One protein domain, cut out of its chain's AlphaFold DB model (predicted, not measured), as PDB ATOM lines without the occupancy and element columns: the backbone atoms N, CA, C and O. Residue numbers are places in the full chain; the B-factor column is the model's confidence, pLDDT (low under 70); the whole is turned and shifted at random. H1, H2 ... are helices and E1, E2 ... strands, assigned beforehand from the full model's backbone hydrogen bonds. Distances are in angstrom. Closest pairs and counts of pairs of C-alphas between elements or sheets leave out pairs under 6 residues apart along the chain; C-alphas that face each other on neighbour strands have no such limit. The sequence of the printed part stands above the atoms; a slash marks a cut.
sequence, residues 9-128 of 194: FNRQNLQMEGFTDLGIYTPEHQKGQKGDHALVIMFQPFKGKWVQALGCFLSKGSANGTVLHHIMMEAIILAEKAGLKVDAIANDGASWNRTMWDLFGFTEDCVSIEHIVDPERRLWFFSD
ATOM      1  N   PHE A   9      29.673   7.338  37.137       93.75
ATOM      2  CA  PHE A   9      28.756   6.210  37.075       93.75
ATOM      3  C   PHE A   9      27.432   6.669  36.464       93.75
ATOM      4  O   PHE A   9      26.730   7.497  37.054       93.75
ATOM      5  N   ASN A  10      27.088   6.135  35.296       92.38
ATOM      6  CA  ASN A  10      25.795   6.367  34.678       92.38
ATOM      7  C   ASN A  10      24.776   5.369  35.249       92.38
ATOM      8  O   ASN A  10      24.882   4.153  35.106       92.38
ATOM      9  N   ARG A  11      23.768   5.908  35.941       94.38
ATOM     10  CA  ARG A  11      22.740   5.115  36.632       94.38
ATOM     11  C   ARG A  11      21.730   4.463  35.685       94.38
ATOM     12  O   ARG A  11      21.072   3.521  36.100       94.38
ATOM     13  N   GLN A  12      21.577   4.971  34.461       92.81
ATOM     14  CA  GLN A  12      20.582   4.470  33.508       92.81
ATOM     15  C   GLN A  12      21.034   3.164  32.856       92.81
ATOM     16  O   GLN A  12      20.247   2.232  32.740       92.81
ATOM     17  N   ASN A  13      22.305   3.093  32.458       91.44
ATOM     18  CA  ASN A  13      22.911   1.898  31.867       91.44
ATOM     19  C   ASN A  13      23.715   1.067  32.888       91.44
ATOM     20  O   ASN A  13      24.195  -0.006  32.536       91.44
ATOM     21  N   LEU A  14      23.835   1.537  34.139       92.88
ATOM     22  CA  LEU A  14      24.608   0.915  35.222       92.88
ATOM     23  C   LEU A  14      26.087   0.702  34.865       92.88
ATOM     24  O   LEU A  14      26.706  -0.274  35.290       92.88
ATOM     25  N   GLN A  15      26.664   1.622  34.091       91.31
ATOM     26  CA  GLN A  15      28.042   1.537  33.613       91.31
ATOM     27  C   GLN A  15      28.899   2.701  34.108       91.31
ATOM     28  O   GLN A  15      28.425   3.801  34.391       91.31
ATOM     29  N   MET A  16      30.201   2.443  34.212       91.38
ATOM     30  CA  MET A  16      31.195   3.480  34.459       91.38
ATOM     31  C   MET A  16      31.629   4.095  33.126       91.38
ATOM     32  O   MET A  16      32.174   3.403  32.272       91.38
ATOM     33  N   GLU A  17      31.427   5.397  32.976       91.62
ATOM     34  CA  GLU A  17      31.798   6.179  31.795       91.62
ATOM     35  C   GLU A  17      33.067   6.997  32.052       91.62
ATOM     36  O   GLU A  17      33.411   7.296  33.196       91.62
ATOM     37  N   GLY A  18      33.759   7.396  30.981       91.81
ATOM     38  CA  GLY A  18      34.990   8.199  31.055       91.81
ATOM     39  C   GLY A  18      36.281   7.417  30.789       91.81
ATOM     40  O   GLY A  18      37.382   7.970  30.878       91.81
ATOM     41  N   PHE A  19      36.157   6.139  30.436       94.38
ATOM     42  CA  PHE A  19      37.261   5.335  29.927       94.38
ATOM     43  C   PHE A  19      37.378   5.449  28.408       94.38
ATOM     44  O   PHE A  19      36.426   5.801  27.721       94.38
ATOM     45  N   THR A  20      38.570   5.182  27.898       94.50
ATOM     46  CA  THR A  20      38.846   5.096  26.465       94.50
ATOM     47  C   THR A  20      37.922   4.103  25.766       94.50
ATOM     48  O   THR A  20      37.789   2.952  26.180       94.50
ATOM     49  N   ASP A  21      37.328   4.566  24.675       94.25
ATOM     50  CA  ASP A  21      36.470   3.810  23.781       94.25
ATOM     51  C   ASP A  21      36.594   4.372  22.354       94.25
ATOM     52  O   ASP A  21      36.091   5.450  22.025       94.25
ATOM     53  N   LEU A  22      37.328   3.638  21.520       94.00
ATOM     54  CA  LEU A  22      37.463   3.808  20.071       94.00
ATOM     55  C   LEU A  22      36.745   2.656  19.332       94.00
ATOM     56  O   LEU A  22      37.147   2.261  18.237       94.00
ATOM     57  N   GLY A  23      35.724   2.059  19.960       92.75
ATOM     58  CA  GLY A  23      35.029   0.872  19.478       92.75
ATOM     59  C   GLY A  23      35.918  -0.372  19.482       92.75
ATOM     60  O   GLY A  23      36.813  -0.535  20.322       92.75
ATOM     61  N   ILE A  24      35.711  -1.247  18.496       93.31
ATOM     62  CA  ILE A  24      36.499  -2.481  18.325       93.31
ATOM     63  C   ILE A  24      37.984  -2.214  18.038       93.31
ATOM     64  O   ILE A  24      38.817  -3.098  18.224       93.31
ATOM     65  N   TYR A  25      38.325  -0.987  17.634       94.31
ATOM     66  CA  TYR A  25      39.689  -0.560  17.330       94.31
ATOM     67  C   TYR A  25      40.428   0.022  18.540       94.31
ATOM     68  O   TYR A  25      41.542   0.526  18.400       94.31
ATOM     69  N   THR A  26      39.837  -0.040  19.739       93.56
ATOM     70  CA  THR A  26      40.491   0.416  20.972       93.56
ATOM     71  C   THR A  26      41.762  -0.397  21.240       93.56
ATOM     72  O   THR A  26      41.663  -1.603  21.492       93.56
ATOM     73  N   PRO A  27      42.959   0.225  21.247       92.31
ATOM     74  CA  PRO A  27      44.198  -0.496  21.514       92.31
ATOM     75  C   PRO A  27      44.199  -1.108  22.915       92.31
ATOM     76  O   PRO A  27      43.817  -0.443  23.877       92.31
ATOM     77  N   GLU A  28      44.710  -2.332  23.054       91.25
ATOM     78  CA  GLU A  28      44.689  -3.071  24.328       91.25
ATOM     79  C   GLU A  28      45.340  -2.287  25.472       91.25
ATOM     80  O   GLU A  28      44.779  -2.154  26.554       91.25
ATOM     81  N   HIS A  29      46.483  -1.656  25.194       90.00
ATOM     82  CA  HIS A  29      47.198  -0.833  26.166       90.00
ATOM     83  C   HIS A  29      46.425   0.420  26.598       90.00
ATOM     84  O   HIS A  29      46.808   1.041  27.585       90.00
ATOM     85  N   GLN A  30      45.390   0.838  25.862       89.56
ATOM     86  CA  GLN A  30      44.546   1.970  26.229       89.56
ATOM     87  C   GLN A  30      43.290   1.545  26.976       89.56
ATOM     88  O   GLN A  30      42.737   2.400  27.658       89.56
ATOM     89  N   LYS A  31      42.844   0.285  26.892       89.56
ATOM     90  CA  LYS A  31      41.605  -0.169  27.539       89.56
ATOM     91  C   LYS A  31      41.636   0.086  29.050       89.56
ATOM     92  O   LYS A  31      42.655  -0.100  29.713       89.56
ATOM     93  N   GLY A  32      40.515   0.565  29.590       88.75
ATOM     94  CA  GLY A  32      40.375   0.888  31.017       88.75
ATOM     95  C   GLY A  32      41.138   2.137  31.476       88.75
ATOM     96  O   GLY A  32      41.142   2.457  32.666       88.75
ATOM     97  N   GLN A  33      41.774   2.881  30.567       93.38
ATOM     98  CA  GLN A  33      42.408   4.154  30.903       93.38
ATOM     99  C   GLN A  33      41.414   5.306  30.794       93.38
ATOM    100  O   GLN A  33      40.511   5.284  29.968       93.38
ATOM    101  N   LYS A  34      41.590   6.347  31.614       94.50
ATOM    102  CA  LYS A  34      40.750   7.549  31.533       94.50
ATOM    103  C   LYS A  34      41.024   8.295  30.230       94.50
ATOM    104  O   LYS A  34      42.179   8.647  29.962       94.50
ATOM    105  N   GLY A  35      39.967   8.563  29.472       93.50
ATOM    106  CA  GLY A  35      40.043   9.367  28.262       93.50
ATOM    107  C   GLY A  35      40.349  10.831  28.564       93.50
ATOM    108  O   GLY A  35      39.970  11.367  29.607       93.50
ATOM    109  N   ASP A  36      41.057  11.484  27.652       94.94
ATOM    110  CA  ASP A  36      41.351  12.919  27.722       94.94
ATOM    111  C   ASP A  36      41.247  13.635  26.379       94.94
ATOM    112  O   ASP A  36      41.506  14.836  26.309       94.94
ATOM    113  N   HIS A  37      40.842  12.931  25.324       93.94
ATOM    114  CA  HIS A  37      40.532  13.525  24.037       93.94
ATOM    115  C   HIS A  37      39.257  12.914  23.457       93.94
ATOM    116  O   HIS A  37      39.054  11.712  23.537       93.94
ATOM    117  N   ALA A  38      38.413  13.738  22.845       94.19
ATOM    118  CA  ALA A  38      37.331  13.281  21.984       94.19
ATOM    119  C   ALA A  38      37.763  13.328  20.516       94.19
ATOM    120  O   ALA A  38      38.257  14.364  20.043       94.19
ATOM    121  N   LEU A  39      37.539  12.230  19.804       95.00
ATOM    122  CA  LEU A  39      37.534  12.162  18.348       95.00
ATOM    123  C   LEU A  39      36.078  12.240  17.888       95.00
ATOM    124  O   LEU A  39      35.258  11.425  18.298       95.00
ATOM    125  N   VAL A  40      35.757  13.216  17.045       95.50
ATOM    126  CA  VAL A  40      34.406  13.393  16.504       95.50
ATOM    127  C   VAL A  40      34.494  13.350  14.989       95.50
ATOM    128  O   VAL A  40      35.286  14.085  14.402       95.50
ATOM    129  N   ILE A  41      33.678  12.501  14.373       96.75
ATOM    130  CA  ILE A  41      33.507  12.438  12.923       96.75
ATOM    131  C   ILE A  41      32.197  13.131  12.597       96.75
ATOM    132  O   ILE A  41      31.153  12.803  13.163       96.75
ATOM    133  N   MET A  42      32.257  14.106  11.699       97.06
ATOM    134  CA  MET A  42      31.099  14.884  11.280       97.06
ATOM    135  C   MET A  42      30.914  14.772   9.775       97.06
ATOM    136  O   MET A  42      31.887  14.761   9.025       97.06
ATOM    137  N   PHE A  43      29.659  14.736   9.351       97.56
ATOM    138  CA  PHE A  43      29.260  14.860   7.963       97.56
ATOM    139  C   PHE A  43      28.751  16.273   7.703       97.56
ATOM    140  O   PHE A  43      27.909  16.790   8.443       97.56
ATOM    141  N   GLN A  44      29.247  16.875   6.628       96.81
ATOM    142  CA  GLN A  44      28.766  18.140   6.100       96.81
ATOM    143  C   GLN A  44      28.536  17.965   4.594       96.81
ATOM    144  O   GLN A  44      29.483  17.651   3.875       96.81
ATOM    145  N   PRO A  45      27.311  18.174   4.088       96.19
ATOM    146  CA  PRO A  45      27.048  18.098   2.662       96.19
ATOM    147  C   PRO A  45      27.612  19.325   1.938       96.19
ATOM    148  O   PRO A  45      27.574  20.444   2.455       96.19
ATOM    149  N   PHE A  46      28.017  19.146   0.679       94.25
ATOM    150  CA  PHE A  46      28.315  20.272  -0.214       94.25
ATOM    151  C   PHE A  46      27.076  21.126  -0.501       94.25
ATOM    152  O   PHE A  46      27.152  22.352  -0.580       94.25
ATOM    153  N   LYS A  47      25.916  20.472  -0.647       93.50
ATOM    154  CA  LYS A  47      24.628  21.126  -0.880       93.50
ATOM    155  C   LYS A  47      23.770  21.058   0.377       93.50
ATOM    156  O   LYS A  47      23.137  20.046   0.662       93.50
ATOM    157  N   GLY A  48      23.725  22.164   1.105       92.25
ATOM    158  CA  GLY A  48      22.944  22.303   2.330       92.25
ATOM    159  C   GLY A  48      23.683  23.139   3.366       92.25
ATOM    160  O   GLY A  48      24.851  23.471   3.198       92.25
ATOM    161  N   LYS A  49      22.987  23.508   4.441       94.00
ATOM    162  CA  LYS A  49      23.565  24.230   5.584       94.00
ATOM    163  C   LYS A  49      23.294  23.464   6.874       94.00
ATOM    164  O   LYS A  49      22.653  23.979   7.783       94.00
ATOM    165  N   TRP A  50      23.725  22.209   6.914       96.06
ATOM    166  CA  TRP A  50      23.601  21.360   8.094       96.06
ATOM    167  C   TRP A  50      24.884  20.565   8.318       96.06
ATOM    168  O   TRP A  50      25.692  20.409   7.407       96.06
ATOM    169  N   VAL A  51      25.074  20.109   9.550       96.38
ATOM    170  CA  VAL A  51      26.183  19.250   9.965       96.38
ATOM    171  C   VAL A  51      25.605  18.201  10.901       96.38
ATOM    172  O   VAL A  51      24.721  18.514  11.701       96.38
ATOM    173  N   GLN A  52      26.092  16.971  10.813       95.88
ATOM    174  CA  GLN A  52      25.691  15.886  11.702       95.88
ATOM    175  C   GLN A  52      26.923  15.161  12.223       95.88
ATOM    176  O   GLN A  52      27.823  14.830  11.457       95.88
ATOM    177  N   ALA A  53      26.963  14.887  13.526       96.81
ATOM    178  CA  ALA A  53      27.955  13.977  14.079       96.81
ATOM    179  C   ALA A  53      27.600  12.539  13.670       96.81
ATOM    180  O   ALA A  53      26.497  12.076  13.957       96.81
ATOM    181  N   LEU A  54      28.526  11.853  13.002       96.50
ATOM    182  CA  LEU A  54      28.406  10.437  12.646       96.50
ATOM    183  C   LEU A  54      28.922   9.527  13.765       96.50
ATOM    184  O   LEU A  54      28.413   8.430  13.957       96.50
ATOM    185  N   GLY A  55      29.930   9.986  14.509       95.25
ATOM    186  CA  GLY A  55      30.528   9.224  15.597       95.25
ATOM    187  C   GLY A  55      31.289  10.115  16.567       95.25
ATOM    188  O   GLY A  55      31.855  11.140  16.180       95.25
ATOM    189  N   CYS A  56      31.294   9.717  17.835       95.38
ATOM    190  CA  CYS A  56      32.042  10.360  18.905       95.38
ATOM    191  C   CYS A  56      32.741   9.272  19.717       95.38
ATOM    192  O   CYS A  56      32.087   8.367  20.226       95.38
ATOM    193  N   PHE A  57      34.058   9.374  19.824       95.19
ATOM    194  CA  PHE A  57      34.908   8.386  20.469       95.19
ATOM    195  C   PHE A  57      35.775   9.059  21.521       95.19
ATOM    196  O   PHE A  57      36.225  10.197  21.341       95.19
ATOM    197  N   LEU A  58      36.039   8.347  22.611       94.88
ATOM    198  CA  LEU A  58      36.845   8.843  23.716       94.88
ATOM    199  C   LEU A  58      38.217   8.165  23.676       94.88
ATOM    200  O   LEU A  58      38.331   6.954  23.791       94.88
ATOM    201  N   SER A  59      39.290   8.930  23.528       93.69
ATOM    202  CA  SER A  59      40.655   8.415  23.432       93.69
ATOM    203  C   SER A  59      41.555   8.978  24.529       93.69
ATOM    204  O   SER A  59      41.244   9.979  25.185       93.69
ATOM    205  N   LYS A  60      42.700   8.321  24.739       91.94
ATOM    206  CA  LYS A  60      43.797   8.869  25.535       91.94
ATOM    207  C   LYS A  60      44.868   9.390  24.586       91.94
ATOM    208  O   LYS A  60      45.535   8.615  23.907       91.94
ATOM    209  N   GLY A  61      45.025  10.707  24.544       89.81
ATOM    210  CA  GLY A  61      45.730  11.394  23.467       89.81
ATOM    211  C   GLY A  61      44.962  11.327  22.148       89.81
ATOM    212  O   GLY A  61      43.832  10.842  22.084       89.81
ATOM    213  N   SER A  62      45.581  11.819  21.080       86.56
ATOM    214  CA  SER A  62      45.052  11.648  19.727       86.56
ATOM    215  C   SER A  62      45.034  10.168  19.340       86.56
ATOM    216  O   SER A  62      45.987   9.442  19.634       86.56
ATOM    217  N   ALA A  63      43.971   9.726  18.660       88.38
ATOM    218  CA  ALA A  63      43.941   8.401  18.049       88.38
ATOM    219  C   ALA A  63      45.129   8.249  17.084       88.38
ATOM    220  O   ALA A  63      45.472   9.187  16.359       88.38
ATOM    221  N   ASN A  64      45.782   7.086  17.099       91.19
ATOM    222  CA  ASN A  64      46.886   6.830  16.177       91.19
ATOM    223  C   ASN A  64      46.367   6.737  14.725       91.19
ATOM    224  O   ASN A  64      45.174   6.529  14.496       91.19
ATOM    225  N   GLY A  65      47.262   6.893  13.746       93.31
ATOM    226  CA  GLY A  65      46.872   6.935  12.331       93.31
ATOM    227  C   GLY A  65      46.158   5.671  11.847       93.31
ATOM    228  O   GLY A  65      45.187   5.771  11.105       93.31
ATOM    229  N   THR A  66      46.572   4.490  12.317       95.19
ATOM    230  CA  THR A  66      45.966   3.202  11.938       95.19
ATOM    231  C   THR A  66      44.539   3.045  12.458       95.19
ATOM    232  O   THR A  66      43.640   2.691  11.703       95.19
ATOM    233  N   VAL A  67      44.303   3.346  13.737       95.31
ATOM    234  CA  VAL A  67      42.961   3.308  14.334       95.31
ATOM    235  C   VAL A  67      42.069   4.350  13.672       95.31
ATOM    236  O   VAL A  67      40.929   4.050  13.335       95.31
ATOM    237  N   LEU A  68      42.594   5.550  13.419       95.44
ATOM    238  CA  LEU A  68      41.847   6.597  12.735       95.44
ATOM    239  C   LEU A  68      41.452   6.188  11.308       95.44
ATOM    240  O   LEU A  68      40.315   6.424  10.912       95.44
ATOM    241  N   HIS A  69      42.350   5.531  10.570       96.62
ATOM    242  CA  HIS A  69      42.057   4.971   9.252       96.62
ATOM    243  C   HIS A  69      40.916   3.943   9.310       96.62
ATOM    244  O   HIS A  69      39.963   4.061   8.543       96.62
ATOM    245  N   HIS A  70      40.946   2.996  10.255       96.31
ATOM    246  CA  HIS A  70      39.869   2.012  10.411       96.31
ATOM    247  C   HIS A  70      38.517   2.646  10.758       96.31
ATOM    248  O   HIS A  70      37.516   2.344  10.111       96.31
ATOM    249  N   ILE A  71      38.494   3.567  11.728       96.75
ATOM    250  CA  ILE A  71      37.267   4.277  12.105       96.75
ATOM    251  C   ILE A  71      36.733   5.084  10.910       96.75
ATOM    252  O   ILE A  71      35.529   5.096  10.663       96.75
ATOM    253  N   MET A  72      37.608   5.749  10.149       97.06
ATOM    254  CA  MET A  72      37.205   6.536   8.981       97.06
ATOM    255  C   MET A  72      36.642   5.654   7.859       97.06
ATOM    256  O   MET A  72      35.607   5.991   7.291       97.06
ATOM    257  N   MET A  73      37.274   4.511   7.575       96.62
ATOM    258  CA  MET A  73      36.769   3.515   6.621       96.62
ATOM    259  C   MET A  73      35.350   3.069   6.984       96.62
ATOM    260  O   MET A  73      34.452   3.103   6.143       96.62
ATOM    261  N   GLU A  74      35.127   2.692   8.245       96.94
ATOM    262  CA  GLU A  74      33.811   2.260   8.716       96.94
ATOM    263  C   GLU A  74      32.780   3.395   8.634       96.94
ATOM    264  O   GLU A  74      31.676   3.187   8.128       96.94
ATOM    265  N   ALA A  75      33.152   4.610   9.047       97.19
ATOM    266  CA  ALA A  75      32.277   5.776   8.972       97.19
ATOM    267  C   ALA A  75      31.831   6.078   7.532       97.19
ATOM    268  O   ALA A  75      30.650   6.344   7.312       97.19
ATOM    269  N   ILE A  76      32.735   5.991   6.550       97.81
ATOM    270  CA  ILE A  76      32.413   6.192   5.128       97.81
ATOM    271  C   ILE A  76      31.462   5.102   4.633       97.81
ATOM    272  O   ILE A  76      30.439   5.411   4.023       97.81
ATOM    273  N   ILE A  77      31.756   3.831   4.927       97.69
ATOM    274  CA  ILE A  77      30.920   2.700   4.501       97.69
ATOM    275  C   ILE A  77      29.503   2.826   5.072       97.69
ATOM    276  O   ILE A  77      28.524   2.611   4.353       97.69
ATOM    277  N   LEU A  78      29.372   3.163   6.356       97.69
ATOM    278  CA  LEU A  78      28.073   3.319   7.012       97.69
ATOM    279  C   LEU A  78      27.314   4.552   6.505       97.69
ATOM    280  O   LEU A  78      26.110   4.458   6.267       97.69
ATOM    281  N   ALA A  79      28.002   5.676   6.289       97.62
ATOM    282  CA  ALA A  79      27.403   6.884   5.724       97.62
ATOM    283  C   ALA A  79      26.851   6.628   4.311       97.62
ATOM    284  O   ALA A  79      25.684   6.918   4.047       97.62
ATOM    285  N   GLU A  80      27.637   5.994   3.440       97.69
ATOM    286  CA  GLU A  80      27.228   5.640   2.076       97.69
ATOM    287  C   GLU A  80      26.031   4.687   2.053       97.69
ATOM    288  O   GLU A  80      25.078   4.902   1.298       97.69
ATOM    289  N   LYS A  81      26.029   3.668   2.924       97.38
ATOM    290  CA  LYS A  81      24.888   2.749   3.085       97.38
ATOM    291  C   LYS A  81      23.617   3.464   3.544       97.38
ATOM    292  O   LYS A  81      22.525   3.055   3.162       97.38
ATOM    293  N   ALA A  82      23.749   4.528   4.334       96.75
ATOM    294  CA  ALA A  82      22.634   5.373   4.755       96.75
ATOM    295  C   ALA A  82      22.195   6.391   3.680       96.75
ATOM    296  O   ALA A  82      21.263   7.161   3.910       96.75
ATOM    297  N   GLY A  83      22.846   6.413   2.512       95.88
ATOM    298  CA  GLY A  83      22.558   7.343   1.417       95.88
ATOM    299  C   GLY A  83      23.289   8.686   1.519       95.88
ATOM    300  O   GLY A  83      23.064   9.564   0.686       95.88
ATOM    301  N   LEU A  84      24.176   8.859   2.503       95.75
ATOM    302  CA  LEU A  84      25.042  10.030   2.608       95.75
ATOM    303  C   LEU A  84      26.270   9.826   1.721       95.75
ATOM    304  O   LEU A  84      27.156   9.037   2.038       95.75
ATOM    305  N   LYS A  85      26.314  10.548   0.603       96.00
ATOM    306  CA  LYS A  85      27.429  10.484  -0.342       96.00
ATOM    307  C   LYS A  85      28.654  11.218   0.200       96.00
ATOM    308  O   LYS A  85      28.597  12.423   0.440       96.00
ATOM    309  N   VAL A  86      29.739  10.478   0.425       97.06
ATOM    310  CA  VAL A  86      31.002  10.975   0.976       97.06
ATOM    311  C   VAL A  86      32.027  11.112  -0.140       97.06
ATOM    312  O   VAL A  86      32.732  10.170  -0.479       97.06
ATOM    313  N   ASP A  87      32.142  12.309  -0.708       96.56
ATOM    314  CA  ASP A  87      33.106  12.544  -1.790       96.56
ATOM    315  C   ASP A  87      34.489  12.963  -1.262       96.56
ATOM    316  O   ASP A  87      35.477  12.895  -1.991       96.56
ATOM    317  N   ALA A  88      34.598  13.397  -0.001       96.06
ATOM    318  CA  ALA A  88      35.864  13.872   0.545       96.06
ATOM    319  C   ALA A  88      36.013  13.734   2.064       96.06
ATOM    320  O   ALA A  88      35.037  13.765   2.814       96.06
ATOM    321  N   ILE A  89      37.270  13.676   2.508       95.75
ATOM    322  CA  ILE A  89      37.695  13.741   3.908       95.75
ATOM    323  C   ILE A  89      38.424  15.069   4.130       95.75
ATOM    324  O   ILE A  89      39.365  15.385   3.405       95.75
ATOM    325  N   ALA A  90      38.034  15.821   5.162       94.62
ATOM    326  CA  ALA A  90      38.707  17.057   5.560       94.62
ATOM    327  C   ALA A  90      39.257  16.961   6.990       94.62
ATOM    328  O   ALA A  90      38.518  16.614   7.914       94.62
ATOM    329  N   ASN A  91      40.541  17.273   7.192       92.50
ATOM    330  CA  ASN A  91      41.162  17.293   8.522       92.50
ATOM    331  C   ASN A  91      42.375  18.245   8.612       92.50
ATOM    332  O   ASN A  91      42.803  18.840   7.622       92.50
ATOM    333  N   ASP A  92      42.906  18.440   9.824       89.19
ATOM    334  CA  ASP A  92      44.120  19.235  10.030       89.19
ATOM    335  C   ASP A  92      45.398  18.462   9.648       89.19
ATOM    336  O   ASP A  92      45.413  17.238   9.525       89.19
ATOM    337  N   GLY A  93      46.511  19.186   9.509       85.50
ATOM    338  CA  GLY A  93      47.813  18.613   9.156       85.50
ATOM    339  C   GLY A  93      48.543  17.890  10.296       85.50
ATOM    340  O   GLY A  93      49.778  17.831  10.277       85.50
ATOM    341  N   ALA A  94      47.859  17.386  11.326       89.25
ATOM    342  CA  ALA A  94      48.518  16.624  12.383       89.25
ATOM    343  C   ALA A  94      49.172  15.334  11.848       89.25
ATOM    344  O   ALA A  94      48.775  14.787  10.820       89.25
ATOM    345  N   SER A  95      50.206  14.837  12.536       90.75
ATOM    346  CA  SER A  95      50.984  13.680  12.064       90.75
ATOM    347  C   SER A  95      50.137  12.414  11.918       90.75
ATOM    348  O   SER A  95      50.239  11.738  10.906       90.75
ATOM    349  N   TRP A  96      49.248  12.130  12.873       91.94
ATOM    350  CA  TRP A  96      48.346  10.973  12.811       91.94
ATOM    351  C   TRP A  96      47.327  11.060  11.664       91.94
ATOM    352  O   TRP A  96      46.984  10.030  11.088       91.94
ATOM    353  N   ASN A  97      46.879  12.267  11.291       93.19
ATOM    354  CA  ASN A  97      45.991  12.467  10.142       93.19
ATOM    355  C   ASN A  97      46.719  12.201   8.823       93.19
ATOM    356  O   ASN A  97      46.156  11.558   7.942       93.19
ATOM    357  N   ARG A  98      47.982  12.629   8.720       92.06
ATOM    358  CA  ARG A  98      48.840  12.314   7.571       92.06
ATOM    359  C   ARG A  98      49.112  10.817   7.457       92.06
ATOM    360  O   ARG A  98      48.905  10.262   6.394       92.06
ATOM    361  N   THR A  99      49.416  10.141   8.565       94.69
ATOM    362  CA  THR A  99      49.548   8.674   8.563       94.69
ATOM    363  C   THR A  99      48.268   7.977   8.098       94.69
ATOM    364  O   THR A  99      48.339   6.994   7.372       94.69
ATOM    365  N   MET A 100      47.086   8.469   8.487       95.38
ATOM    366  CA  MET A 100      45.829   7.947   7.943       95.38
ATOM    367  C   MET A 100      45.756   8.148   6.421       95.38
ATOM    368  O   MET A 100      45.333   7.227   5.731       95.38
ATOM    369  N   TRP A 101      46.135   9.318   5.899       94.62
ATOM    370  CA  TRP A 101      46.151   9.581   4.454       94.62
ATOM    371  C   TRP A 101      47.105   8.632   3.719       94.62
ATOM    372  O   TRP A 101      46.709   8.036   2.719       94.62
ATOM    373  N   ASP A 102      48.304   8.408   4.261       93.38
ATOM    374  CA  ASP A 102      49.277   7.461   3.707       93.38
ATOM    375  C   ASP A 102      48.687   6.040   3.638       93.38
ATOM    376  O   ASP A 102      48.827   5.350   2.631       93.38
ATOM    377  N   LEU A 103      47.955   5.617   4.679       95.44
ATOM    378  CA  LEU A 103      47.264   4.319   4.711       95.44
ATOM    379  C   LEU A 103      46.118   4.213   3.696       95.44
ATOM    380  O   LEU A 103      45.790   3.114   3.261       95.44
ATOM    381  N   PHE A 104      45.516   5.337   3.307       94.06
ATOM    382  CA  PHE A 104      44.565   5.384   2.198       94.06
ATOM    383  C   PHE A 104      45.246   5.339   0.821       94.06
ATOM    384  O   PHE A 104      44.560   5.117  -0.171       94.06
ATOM    385  N   GLY A 105      46.568   5.522   0.741       91.69
ATOM    386  CA  GLY A 105      47.313   5.598  -0.519       91.69
ATOM    387  C   GLY A 105      47.419   7.010  -1.099       91.69
ATOM    388  O   GLY A 105      47.718   7.161  -2.282       91.69
ATOM    389  N   PHE A 106      47.169   8.044  -0.289       90.19
ATOM    390  CA  PHE A 106      47.416   9.433  -0.674       90.19
ATOM    391  C   PHE A 106      48.919   9.676  -0.857       90.19
ATOM    392  O   PHE A 106      49.729   9.262  -0.027       90.19
ATOM    393  N   THR A 107      49.290  10.406  -1.907       87.50
ATOM    394  CA  THR A 107      50.660  10.892  -2.129       87.50
ATOM    395  C   THR A 107      50.622  12.323  -2.663       87.50
ATOM    396  O   THR A 107      49.559  12.828  -3.023       87.50
ATOM    397  N   GLU A 108      51.773  12.996  -2.740       83.50
ATOM    398  CA  GLU A 108      51.850  14.348  -3.323       83.50
ATOM    399  C   GLU A 108      51.376  14.382  -4.787       83.50
ATOM    400  O   GLU A 108      50.722  15.339  -5.200       83.50
ATOM    401  N   ASP A 109      51.612  13.300  -5.534       86.94
ATOM    402  CA  ASP A 109      51.171  13.141  -6.926       86.94
ATOM    403  C   ASP A 109      49.727  12.613  -7.047       86.94
ATOM    404  O   ASP A 109      49.126  12.658  -8.122       86.94
ATOM    405  N   CYS A 110      49.153  12.100  -5.954       85.56
ATOM    406  CA  CYS A 110      47.857  11.431  -5.933       85.56
ATOM    407  C   CYS A 110      46.969  11.987  -4.810       85.56
ATOM    408  O   CYS A 110      46.876  11.441  -3.710       85.56
ATOM    409  N   VAL A 111      46.274  13.085  -5.118       88.19
ATOM    410  CA  VAL A 111      45.438  13.838  -4.160       88.19
ATOM    411  C   VAL A 111      44.037  13.249  -3.923       88.19
ATOM    412  O   VAL A 111      43.222  13.806  -3.182       88.19
ATOM    413  N   SER A 112      43.722  12.135  -4.579       94.25
ATOM    414  CA  SER A 112      42.483  11.379  -4.392       94.25
ATOM    415  C   SER A 112      42.686   9.916  -4.756       94.25
ATOM    416  O   SER A 112      43.587   9.580  -5.520       94.25
ATOM    417  N   ILE A 113      41.812   9.054  -4.254       95.06
ATOM    418  CA  ILE A 113      41.849   7.611  -4.514       95.06
ATOM    419  C   ILE A 113      40.547   7.138  -5.156       95.06
ATOM    420  O   ILE A 113      39.559   7.879  -5.190       95.06
ATOM    421  N   GLU A 114      40.543   5.905  -5.662       96.12
ATOM    422  CA  GLU A 114      39.300   5.206  -5.999       96.12
ATOM    423  C   GLU A 114      38.406   5.116  -4.755       96.12
ATOM    424  O   GLU A 114      38.873   4.831  -3.650       96.12
ATOM    425  N   HIS A 115      37.123   5.430  -4.907       97.00
ATOM    426  CA  HIS A 115      36.229   5.512  -3.765       97.00
ATOM    427  C   HIS A 115      35.875   4.117  -3.221       97.00
ATOM    428  O   HIS A 115      35.357   3.260  -3.930       97.00
ATOM    429  N   ILE A 116      36.067   3.923  -1.912       95.38
ATOM    430  CA  ILE A 116      36.034   2.609  -1.245       95.38
ATOM    431  C   ILE A 116      34.688   1.858  -1.298       95.38
ATOM    432  O   ILE A 116      34.647   0.666  -1.006       95.38
ATOM    433  N   VAL A 117      33.581   2.541  -1.614       96.81
ATOM    434  CA  VAL A 117      32.236   1.930  -1.749       96.81
ATOM    435  C   VAL A 117      31.758   1.889  -3.203       96.81
ATOM    436  O   VAL A 117      30.895   1.086  -3.535       96.81
ATOM    437  N   ASP A 118      32.287   2.762  -4.060       95.94
ATOM    438  CA  ASP A 118      31.761   2.988  -5.410       95.94
ATOM    439  C   ASP A 118      32.926   3.312  -6.357       95.94
ATOM    440  O   ASP A 118      33.349   4.470  -6.400       95.94
ATOM    441  N   PRO A 119      33.456   2.317  -7.090       95.56
ATOM    442  CA  PRO A 119      34.639   2.481  -7.936       95.56
ATOM    443  C   PRO A 119      34.496   3.525  -9.053       95.56
ATOM    444  O   PRO A 119      35.499   3.993  -9.584       95.56
ATOM    445  N   GLU A 120      33.272   3.931  -9.413       96.94
ATOM    446  CA  GLU A 120      33.045   4.977 -10.420       96.94
ATOM    447  C   GLU A 120      33.324   6.390  -9.882       96.94
ATOM    448  O   GLU A 120      33.391   7.361 -10.643       96.94
ATOM    449  N   ARG A 121      33.500   6.530  -8.564       97.12
ATOM    450  CA  ARG A 121      33.743   7.807  -7.894       97.12
ATOM    451  C   ARG A 121      35.151   7.876  -7.324       97.12
ATOM    452  O   ARG A 121      35.882   6.894  -7.214       97.12
ATOM    453  N   ARG A 122      35.524   9.081  -6.902       96.56
ATOM    454  CA  ARG A 122      36.798   9.349  -6.233       96.56
ATOM    455  C   ARG A 122      36.562   9.855  -4.822       96.56
ATOM    456  O   ARG A 122      35.622  10.610  -4.592       96.56
ATOM    457  N   LEU A 123      37.447   9.465  -3.912       97.06
ATOM    458  CA  LEU A 123      37.511  10.003  -2.557       97.06
ATOM    459  C   LEU A 123      38.659  11.013  -2.474       97.06
ATOM    460  O   LEU A 123      39.818  10.665  -2.713       97.06
ATOM    461  N   TRP A 124      38.333  12.264  -2.158       96.25
ATOM    462  CA  TRP A 124      39.286  13.376  -2.112       96.25
ATOM    463  C   TRP A 124      39.757  13.678  -0.689       96.25
ATOM    464  O   TRP A 124      39.006  13.517   0.272       96.25
ATOM    465  N   PHE A 125      40.989  14.165  -0.551       94.62
ATOM    466  CA  PHE A 125      41.570  14.536   0.741       94.62
ATOM    467  C   PHE A 125      41.838  16.036   0.782       94.62
ATOM    468  O   PHE A 125      42.576  16.578  -0.039       94.62
ATOM    469  N   PHE A 126      41.231  16.713   1.753       92.62
ATOM    470  CA  PHE A 126      41.368  18.148   1.950       92.62
ATOM    471  C   PHE A 126      42.031  18.449   3.288       92.62
ATOM    472  O   PHE A 126      41.653  17.923   4.336       92.62
ATOM    473  N   SER A 127      43.000  19.356   3.260       91.38
ATOM    474  CA  SER A 127      43.551  19.920   4.486       91.38
ATOM    475  C   SER A 127      42.734  21.133   4.927       91.38
ATOM    476  O   SER A 127      42.219  21.883   4.094       91.38
ATOM    477  N   ASP A 128      42.652  21.359   6.236       91.25
ATOM    478  CA  ASP A 128      42.143  22.597   6.825       91.25
ATOM    479  C   ASP A 128      42.979  23.801   6.343       91.25
ATOM    480  O   ASP A 128      44.051  24.115   6.872       91.25
TER     481      ASP A 128
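Overview. This is residues 9 to 128 of the 194 residues of an uncharacterized protein of Nasonia vitripennis (UniProt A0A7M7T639). A long helix, H1, packs on one side of the hairpin E2 and E3, running roughly lengthwise with its strands, while the shorter H2 meets the beginning of H1 and covers a small sheet of E4, E6 and E5. At one end residues 10 to 16 stick out from this body. The printed part has 120 residues, with two named helices and six named strands in the order E1 E2 E3 H1 E4 H2 E5 E6. The class is mixed, helices and strands, though under half of the residues are in named elements. The whole is compact, with a radius of gyration of the C-alphas of 15.7 A, yet elongated, with spans of 47 by 29 by 23 A.

Along the chain. E1 is residues 15 to 17, with C-alpha 15 at (28.042, 1.537, 33.613). E2, residues 37 to 43, is 19.7 A long, and E3, residues 52 to 59, 20.4 A. H1, residues 65 to 81, measures 24.2 A. E4 is residues 88 to 91, H2 residues 95 to 104 over 14.4 A, and E5 residues 112 to 114. E6, residues 122 to 127, is 16.5 A long and ends with C-alpha 127 at (43.551, 19.920, 4.486).

Arrangement. The mixed sheet runs E4 E6 E5. E6 is parallel to E4, with N 89 and O 124 at 2.8 A, and forms an antiparallel hairpin with E5, with N 123 and O 113 at 2.9 A. H2 is on this sheet at a height of 10.0 A. H1, with residues 65 to 69 alone, touches H2 at a steep tilt of 56 degrees; the closest C-alphas, of Gly 65 and Trp 96, are 4.3 A apart. E2 and E3 are an antiparallel hairpin, with N 39 and O 57 at 2.9 A. The closest C-alphas of E3 and H1, those of Leu 54 and Ala 75, are 7.1 A apart. E2 and E4 are near each other. E1 pairs with no named strand. In H1 and H2 every O i to N i+4 pair is within hydrogen-bond range.

Size, cuts and confidence. The C-alphas farthest apart, of Arg 11 and Asp 109, are 52.6 A apart. The printed part has no cut, and E1 to E2 is a long link of 19 residues. No printed residue has a pLDDT under 70.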